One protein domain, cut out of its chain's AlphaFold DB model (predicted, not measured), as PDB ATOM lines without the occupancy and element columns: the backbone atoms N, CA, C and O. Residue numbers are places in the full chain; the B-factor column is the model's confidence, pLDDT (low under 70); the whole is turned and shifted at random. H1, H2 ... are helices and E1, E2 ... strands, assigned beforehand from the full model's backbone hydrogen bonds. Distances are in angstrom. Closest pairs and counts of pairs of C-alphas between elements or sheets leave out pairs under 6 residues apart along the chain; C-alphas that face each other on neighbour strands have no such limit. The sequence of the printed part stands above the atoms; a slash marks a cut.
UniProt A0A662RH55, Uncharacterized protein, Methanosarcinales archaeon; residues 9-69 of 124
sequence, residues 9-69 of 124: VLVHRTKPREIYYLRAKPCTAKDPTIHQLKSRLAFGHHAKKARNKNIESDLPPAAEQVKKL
ATOM      1  N   VAL A   9      42.106 -31.957 158.591       86.62
ATOM      2  CA  VAL A   9      41.678 -31.846 157.189       86.62
ATOM      3  C   VAL A   9      42.433 -32.874 156.368       86.62
ATOM      4  O   VAL A   9      43.666 -32.907 156.398       86.62
ATOM      5  N   LEU A  10      41.695 -33.663 155.588       90.25
ATOM      6  CA  LEU A  10      42.271 -34.524 154.565       90.25
ATOM      7  C   LEU A  10      42.763 -33.664 153.399       90.25
ATOM      8  O   LEU A  10      41.996 -32.920 152.787       90.25
ATOM      9  N   VAL A  11      44.055 -33.747 153.100       87.81
ATOM     10  CA  VAL A  11      44.671 -33.037 151.982       87.81
ATOM     11  C   VAL A  11      45.013 -34.023 150.894       87.81
ATOM     12  O   VAL A  11      45.746 -34.981 151.120       87.81
ATOM     13  N   HIS A  12      44.529 -33.718 149.696       93.69
ATOM     14  CA  HIS A  12      44.921 -34.381 148.465       93.69
ATOM     15  C   HIS A  12      45.943 -33.518 147.725       93.69
ATOM     16  O   HIS A  12      45.721 -32.325 147.495       93.69
ATOM     17  N   ARG A  13      47.089 -34.105 147.377       87.31
ATOM     18  CA  ARG A  13      48.084 -33.506 146.482       87.31
ATOM     19  C   ARG A  13      48.304 -34.437 145.304       87.31
ATOM     20  O   ARG A  13      48.569 -35.611 145.501       87.31
ATOM     21  N   THR A  14      48.253 -33.886 144.099       88.25
ATOM     22  CA  THR A  14      48.413 -34.632 142.841       88.25
ATOM     23  C   THR A  14      49.804 -34.514 142.217       88.25
ATOM     24  O   THR A  14      50.113 -35.247 141.285       88.25
ATOM     25  N   LYS A  15      50.671 -33.607 142.695       82.50
ATOM     26  CA  LYS A  15      52.033 -33.410 142.163       82.50
ATOM     27  C   LYS A  15      53.066 -33.344 143.295       82.50
ATOM     28  O   LYS A  15      52.793 -32.663 144.287       82.50
ATOM     29  N   PRO A  16      54.258 -33.965 143.156       84.75
ATOM     30  CA  PRO A  16      54.748 -34.776 142.024       84.75
ATOM     31  C   PRO A  16      54.200 -36.216 141.961       84.75
ATOM     32  O   PRO A  16      54.394 -36.886 140.954       84.75
ATOM     33  N   ARG A  17      53.528 -36.699 143.010       91.00
ATOM     34  CA  ARG A  17      52.820 -37.991 143.073       91.00
ATOM     35  C   ARG A  17      51.512 -37.790 143.835       91.00
ATOM     36  O   ARG A  17      51.392 -36.805 144.567       91.00
ATOM     37  N   GLU A  18      50.563 -38.701 143.663       94.62
ATOM     38  CA  GLU A  18      49.306 -38.674 144.406       94.62
ATOM     39  C   GLU A  18      49.536 -39.050 145.872       94.62
ATOM     40  O   GLU A  18      50.073 -40.114 146.177       94.62
ATOM     41  N   ILE A  19      49.188 -38.139 146.780       93.75
ATOM     42  CA  ILE A  19      49.359 -38.318 148.221       93.75
ATOM     43  C   ILE A  19      48.113 -37.793 148.930       93.75
ATOM     44  O   ILE A  19      47.680 -36.657 148.703       93.75
ATOM     45  N   TYR A  20      47.599 -38.612 149.842       94.56
ATOM     46  CA  TYR A  20      46.576 -38.248 150.811       94.56
ATOM     47  C   TYR A  20      47.206 -38.230 152.195       94.56
ATOM     48  O   TYR A  20      47.859 -39.190 152.595       94.56
ATOM     49  N   TYR A  21      47.037 -37.137 152.927       91.19
ATOM     50  CA  TYR A  21      47.501 -37.059 154.306       91.19
ATOM     51  C   TYR A  21      46.587 -36.164 155.133       91.19
ATOM     52  O   TYR A  21      45.994 -35.206 154.626       91.19
ATOM     53  N   LEU A  22      46.470 -36.481 156.418       90.56
ATOM     54  CA  LEU A  22      45.781 -35.628 157.374       90.56
ATOM     55  C   LEU A  22      46.715 -34.492 157.788       90.56
ATOM     56  O   LEU A  22      47.900 -34.703 158.046       90.56
ATOM     57  N   ARG A  23      46.182 -33.275 157.864       85.50
ATOM     58  CA  ARG A  23      46.875 -32.142 158.483       85.50
ATOM     59  C   ARG A  23      45.969 -31.437 159.473       85.50
ATOM     60  O   ARG A  23      44.756 -31.410 159.277       85.50
ATOM     61  N   ALA A  24      46.568 -30.755 160.441       84.69
ATOM     62  CA  ALA A  24      45.844 -29.782 161.243       84.69
ATOM     63  C   ALA A  24      45.283 -28.649 160.362       84.69
ATOM     64  O   ALA A  24      45.933 -28.183 159.412       84.69
ATOM     65  N   LYS A  25      44.073 -28.178 160.679       81.00
ATOM     66  CA  LYS A  25      43.505 -26.948 160.129       81.00
ATOM     67  C   LYS A  25      44.498 -25.822 160.414       81.00
ATOM     68  O   LYS A  25      44.940 -25.667 161.551       81.00
ATOM     69  N   PRO A  26      44.875 -25.021 159.405       77.50
ATOM     70  CA  PRO A  26      45.737 -23.882 159.667       77.50
ATOM     71  C   PRO A  26      45.027 -22.948 160.653       77.50
ATOM     72  O   PRO A  26      43.841 -22.675 160.472       77.50
ATOM     73  N   CYS A  27      45.741 -22.416 161.647       71.50
ATOM     74  CA  CYS A  27      45.179 -21.495 162.648       71.50
ATOM     75  C   CYS A  27      44.411 -20.324 162.003       71.50
ATOM     76  O   CYS A  27      43.330 -19.947 162.446       71.50
ATOM     77  N   THR A  28      44.897 -19.853 160.851       69.19
ATOM     78  CA  THR A  28      44.279 -18.799 160.032       69.19
ATOM     79  C   THR A  28      42.907 -19.151 159.435       69.19
ATOM     80  O   THR A  28      42.278 -18.326 158.765       69.19
ATOM     81  N   ALA A  29      42.445 -20.394 159.589       72.25
ATOM     82  CA  ALA A  29      41.074 -20.773 159.275       72.25
ATOM     83  C   ALA A  29      40.099 -20.159 160.291       72.25
ATOM     84  O   ALA A  29      39.116 -19.562 159.855       72.25
ATOM     85  N   LYS A  30      40.421 -20.259 161.591       77.19
ATOM     86  CA  LYS A  30      39.646 -19.690 162.705       77.19
ATOM     87  C   LYS A  30      39.923 -18.187 162.841       77.19
ATOM     88  O   LYS A  30      38.992 -17.399 162.736       77.19
ATOM     89  N   ASP A  31      41.203 -17.807 162.885       79.00
ATOM     90  CA  ASP A  31      41.641 -16.418 163.096       79.00
ATOM     91  C   ASP A  31      42.422 -15.882 161.882       79.00
ATOM     92  O   ASP A  31      43.658 -15.881 161.860       79.00
ATOM     93  N   PRO A  32      41.734 -15.480 160.799       78.81
ATOM     94  CA  PRO A  32      42.398 -14.969 159.608       78.81
ATOM     95  C   PRO A  32      43.045 -13.605 159.861       78.81
ATOM     96  O   PRO A  32      42.467 -12.718 160.485       78.81
ATOM     97  N   THR A  33      44.213 -13.379 159.261       79.75
ATOM     98  CA  THR A  33      44.825 -12.045 159.259       79.75
ATOM     99  C   THR A  33      43.972 -11.052 158.466       79.75
ATOM    100  O   THR A  33      43.231 -11.427 157.554       79.75
ATOM    101  N   ILE A  34      44.139  -9.753 158.724       82.38
ATOM    102  CA  ILE A  34      43.447  -8.688 157.971       82.38
ATOM    103  C   ILE A  34      43.661  -8.836 156.454       82.38
ATOM    104  O   ILE A  34      42.749  -8.601 155.660       82.38
ATOM    105  N   HIS A  35      44.853  -9.254 156.024       84.62
ATOM    106  CA  HIS A  35      45.162  -9.474 154.610       84.62
ATOM    107  C   HIS A  35      44.413 -10.680 154.029       84.62
ATOM    108  O   HIS A  35      43.901 -10.601 152.910       84.62
ATOM    109  N   GLN A  36      44.287 -11.765 154.799       84.19
ATOM    110  CA  GLN A  36      43.492 -12.935 154.414       84.19
ATOM    111  C   GLN A  36      41.992 -12.619 154.382       84.19
ATOM    112  O   GLN A  36      41.289 -13.071 153.479       84.19
ATOM    113  N   LEU A  37      41.492 -11.799 155.309       86.31
ATOM    114  CA  LEU A  37      40.119 -11.291 155.265       86.31
ATOM    115  C   LEU A  37      39.877 -10.479 153.991       86.31
ATOM    116  O   LEU A  37      38.930 -10.753 153.255       86.31
ATOM    117  N   LYS A  38      40.776  -9.541 153.662       87.44
ATOM    118  CA  LYS A  38      40.699  -8.756 152.419       87.44
ATOM    119  C   LYS A  38      40.693  -9.643 151.175       87.44
ATOM    120  O   LYS A  38      39.895  -9.400 150.271       87.44
ATOM    121  N   SER A  39      41.544 -10.673 151.124       89.50
ATOM    122  CA  SER A  39      41.566 -11.593 149.984       89.50
ATOM    123  C   SER A  39      40.274 -12.404 149.876       89.50
ATOM    124  O   SER A  39      39.727 -12.516 148.781       89.50
ATOM    125  N   ARG A  40      39.749 -12.923 150.997       90.31
ATOM    126  CA  ARG A  40      38.485 -13.684 151.039       90.31
ATOM    127  C   ARG A  40      37.298 -12.828 150.594       90.31
ATOM    128  O   ARG A  40      36.517 -13.260 149.751       90.31
ATOM    129  N   LEU A  41      37.201 -11.596 151.096       92.38
ATOM    130  CA  LEU A  41      36.146 -10.653 150.717       92.38
ATOM    131  C   LEU A  41      36.212 -10.291 149.233       92.38
ATOM    132  O   LEU A  41      35.192 -10.310 148.548       92.38
ATOM    133  N   ALA A  42      37.406 -10.000 148.712       92.00
ATOM    134  CA  ALA A  42      37.575  -9.694 147.297       92.00
ATOM    135  C   ALA A  42      37.197 -10.883 146.406       92.00
ATOM    136  O   ALA A  42      36.496 -10.695 145.411       92.00
ATOM    137  N   PHE A  43      37.610 -12.094 146.788       93.00
ATOM    138  CA  PHE A  43      37.233 -13.327 146.102       93.00
ATOM    139  C   PHE A  43      35.711 -13.489 146.057       93.00
ATOM    140  O   PHE A  43      35.136 -13.602 144.975       93.00
ATOM    141  N   GLY A  44      35.047 -13.418 147.217       92.19
ATOM    142  CA  GLY A  44      33.592 -13.547 147.315       92.19
ATOM    143  C   GLY A  44      32.848 -12.466 146.530       92.19
ATOM    144  O   GLY A  44      31.882 -12.759 145.830       92.19
ATOM    145  N   HIS A  45      33.332 -11.224 146.569       93.19
ATOM    146  CA  HIS A  45      32.747 -10.121 145.811       93.19
ATOM    147  C   HIS A  45      32.844 -10.344 144.293       93.19
ATOM    148  O   HIS A  45      31.875 -10.101 143.574       93.19
ATOM    149  N   HIS A  46      33.981 -10.840 143.795       92.06
ATOM    150  CA  HIS A  46      34.139 -11.186 142.381       92.06
ATOM    151  C   HIS A  46      33.279 -12.383 141.975       92.06
ATOM    152  O   HIS A  46      32.599 -12.313 140.953       92.06
ATOM    153  N   ALA A  47      33.234 -13.436 142.792       91.88
ATOM    154  CA  ALA A  47      32.381 -14.592 142.540       91.88
ATOM    155  C   ALA A  47      30.894 -14.196 142.487       91.88
ATOM    156  O   ALA A  47      30.180 -14.582 141.564       91.88
ATOM    157  N   LYS A  48      30.432 -13.336 143.406       93.06
ATOM    158  CA  LYS A  48      29.040 -12.858 143.446       93.06
ATOM    159  C   LYS A  48      28.640 -12.089 142.182       93.06
ATOM    160  O   LYS A  48      27.491 -12.180 141.761       93.06
ATOM    161  N   LYS A  49      29.576 -11.381 141.537       90.69
ATOM    162  CA  LYS A  49      29.328 -10.680 140.260       90.69
ATOM    163  C   LYS A  49      29.046 -11.615 139.087       90.69
ATOM    164  O   LYS A  49      28.623 -11.119 138.043       90.69
ATOM    165  N   ALA A  50      29.322 -12.909 139.222       89.44
ATOM    166  CA  ALA A  50      29.001 -13.911 138.214       89.44
ATOM    167  C   ALA A  50      27.574 -14.456 138.332       89.44
ATOM    168  O   ALA A  50      27.128 -15.175 137.443       89.44
ATOM    169  N   ARG A  51      26.859 -14.142 139.422       86.88
ATOM    170  CA  ARG A  51      25.488 -14.609 139.628       86.88
ATOM    171  C   ARG A  51      24.614 -14.162 138.451       86.88
ATOM    172  O   ARG A  51      24.615 -12.983 138.108       86.88
ATOM    173  N   ASN A  52      23.891 -15.114 137.863       86.06
ATOM    174  CA  ASN A  52      22.997 -14.932 136.713       86.06
ATOM    175  C   ASN A  52      23.686 -14.460 135.419       86.06
ATOM    176  O   ASN A  52      23.027 -13.910 134.543       86.06
ATOM    177  N   LYS A  53      25.004 -14.649 135.290       85.56
ATOM    178  CA  LYS A  53      25.710 -14.389 134.034       85.56
ATOM    179  C   LYS A  53      25.957 -15.691 133.296       85.56
ATOM    180  O   LYS A  53      26.620 -16.574 133.832       85.56
ATOM    181  N   ASN A  54      25.505 -15.743 132.051       80.88
ATOM    182  CA  ASN A  54      25.953 -16.745 131.097       80.88
ATOM    183  C   ASN A  54      27.242 -16.218 130.473       80.88
ATOM    184  O   ASN A  54      27.234 -15.214 129.765       80.88
ATOM    185  N   ILE A  55      28.361 -16.826 130.852       82.25
ATOM    186  CA  ILE A  55      29.679 -16.502 130.316       82.25
ATOM    187  C   ILE A  55      30.067 -17.675 129.432       82.25
ATOM    188  O   ILE A  55      30.125 -18.802 129.919       82.25
ATOM    189  N   GLU A  56      30.327 -17.409 128.158       81.00
ATOM    190  CA  GLU A  56      30.933 -18.382 127.252       81.00
ATOM    191  C   GLU A  56      32.416 -18.508 127.607       81.00
ATOM    192  O   GLU A  56      33.270 -17.753 127.144       81.00
ATOM    193  N   SER A  57      32.717 -19.412 128.532       86.81
ATOM    194  CA  SER A  57      34.084 -19.795 128.873       86.81
ATOM    195  C   SER A  57      34.120 -21.251 129.305       86.81
ATOM    196  O   SER A  57      33.150 -21.740 129.876       86.81
ATOM    197  N   ASP A  58      35.275 -21.897 129.152       89.94
ATOM    198  CA  ASP A  58      35.505 -23.278 129.611       89.94
ATOM    199  C   ASP A  58      35.388 -23.442 131.138       89.94
ATOM    200  O   ASP A  58      35.342 -24.552 131.666       89.94
ATOM    201  N   LEU A  59      35.380 -22.326 131.873       88.31
ATOM    202  CA  LEU A  59      35.279 -22.290 133.323       88.31
ATOM    203  C   LEU A  59      33.875 -21.868 133.776       88.31
ATOM    204  O   LEU A  59      33.213 -21.073 133.108       88.31
ATOM    205  N   PRO A  60      33.436 -22.300 134.973       89.12
ATOM    206  CA  PRO A  60      32.218 -21.780 135.576       89.12
ATOM    207  C   PRO A  60      32.253 -20.244 135.679       89.12
ATOM    208  O   PRO A  60      33.301 -19.689 136.040       89.12
ATOM    209  N   PRO A  61      31.123 -19.535 135.490       90.38
ATOM    210  CA  PRO A  61      31.095 -18.071 135.474       90.38
ATOM    211  C   PRO A  61      31.761 -17.402 136.689       90.38
ATOM    212  O   PRO A  61      32.419 -16.366 136.568       90.38
ATOM    213  N   ALA A  62      31.623 -17.999 137.879       90.06
ATOM    214  CA  ALA A  62      32.259 -17.514 139.105       90.06
ATOM    215  C   ALA A  62      33.791 -17.615 139.060       90.06
ATOM    216  O   ALA A  62      34.475 -16.674 139.468       90.06
ATOM    217  N   ALA A  63      34.325 -18.720 138.535       89.56
ATOM    218  CA  ALA A  63      35.760 -18.914 138.374       89.56
ATOM    219  C   ALA A  63      36.338 -17.904 137.370       89.56
ATOM    220  O   ALA A  63      37.375 -17.300 137.647       89.56
ATOM    221  N   GLU A  64      35.623 -17.624 136.276       93.00
ATOM    222  CA  GLU A  64      36.057 -16.635 135.283       93.00
ATOM    223  C   GLU A  64      36.094 -15.208 135.865       93.00
ATOM    224  O   GLU A  64      37.042 -14.451 135.643       93.00
ATOM    225  N   GLN A  65      35.130 -14.830 136.715       92.00
ATOM    226  CA  GLN A  65      35.185 -13.530 137.403       92.00
ATOM    227  C   GLN A  65      36.308 -13.438 138.441       92.00
ATOM    228  O   GLN A  65      36.892 -12.363 138.622       92.00
ATOM    229  N   VAL A  66      36.610 -14.540 139.131       92.56
ATOM    230  CA  VAL A  66      37.703 -14.622 140.109       92.56
ATOM    231  C   VAL A  66      39.068 -14.584 139.425       92.56
ATOM    232  O   VAL A  66      39.999 -14.004 139.980       92.56
ATOM    233  N   LYS A  67      39.204 -15.117 138.207       92.12
ATOM    234  CA  LYS A  67      40.445 -15.079 137.411       92.12
ATOM    235  C   LYS A  67      40.992 -13.658 137.238       92.12
ATOM    236  O   LYS A  67      42.204 -13.464 137.226       92.12
ATOM    237  N   LYS A  68      40.116 -12.647 137.231       90.19
ATOM    238  CA  LYS A  68      40.474 -11.213 137.213       90.19
ATOM    239  C   LYS A  68      41.265 -10.749 138.443       90.19
ATOM    240  O   LYS A  68      41.870  -9.685 138.416       90.19
ATOM    241  N   LEU A  69      41.253 -11.518 139.531       90.25
ATOM    242  CA  LEU A  69      42.054 -11.269 140.733       90.25
ATOM    243  C   LEU A  69      43.455 -11.887 140.657       90.25
ATOM    244  O   LEU A  69      44.252 -11.686 141.577       90.25
TER     245      LEU A  69
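What this domain is: This is residues 9 to 69 of the 124 residues of an uncharacterized protein of Methanosarcinales archaeon (UniProt A0A662RH55). The domain is an open U: the strand hairpin of E1 and E2 makes one arm, the long helix H1 slants across the base, and short H2 with the loop of residues 49 to 60 makes the other arm. H2 folds back on the last part of H1, while residues 25 to 33 join the strand hairpin to H1. The printed part has 61 residues with two named strands and two named helices, in the order E1, E2, H1, H2; the two-stranded sheet is antiparallel and the class is mixed, helices and strands. It is only just loose, close to extended, with a radius of gyration of the C-alphas of 15.5 A, and flat, spanning 38 by 32 by 17 A.

How they stand to each other: E1, residues 9 to 13, and E2, residues 19 to 24, form an antiparallel hairpin, their directions at 147 degrees. N 9 and O 23 are 2.8 A apart and N 13 and O 19 are 2.9 A apart, both within hydrogen-bond range. H1, residues 34 to 48, is apart from E1. H2, residues 61 to 67, touches H1 at residues 43 to 48 alone; the closest C-alphas, of Ala 47 and Ala 62, are 4.5 A apart. These helices form a helical hairpin, running opposite ways at a steep tilt of 37 degrees, only just past shallow. H2 is apart from both strands. In H1 and H2 every O i to N i+4 pair is within hydrogen-bond range.

Where its parts are: E1 begins at C-alpha 9, (41.678, -31.846, 157.189), and measures 12.6 A; E2 measures 16.0 A. H1 runs 20.9 A from C-alpha 34 at (43.447, -8.688, 157.971). H2, 10.0 A long, ends at C-alpha 67, (40.445, -15.079, 137.411).

The domain as a whole: The two C-alphas farthest apart, of Ala 24 and Glu 56, are 38.8 A apart. The printed part has no cut. The link from E1 to E2 is tight, that from E2 to H1 short, and that from H1 to H2 long, with 12 residues. Mean pLDDT of the printed part is 87.1; residue 28 is under 70.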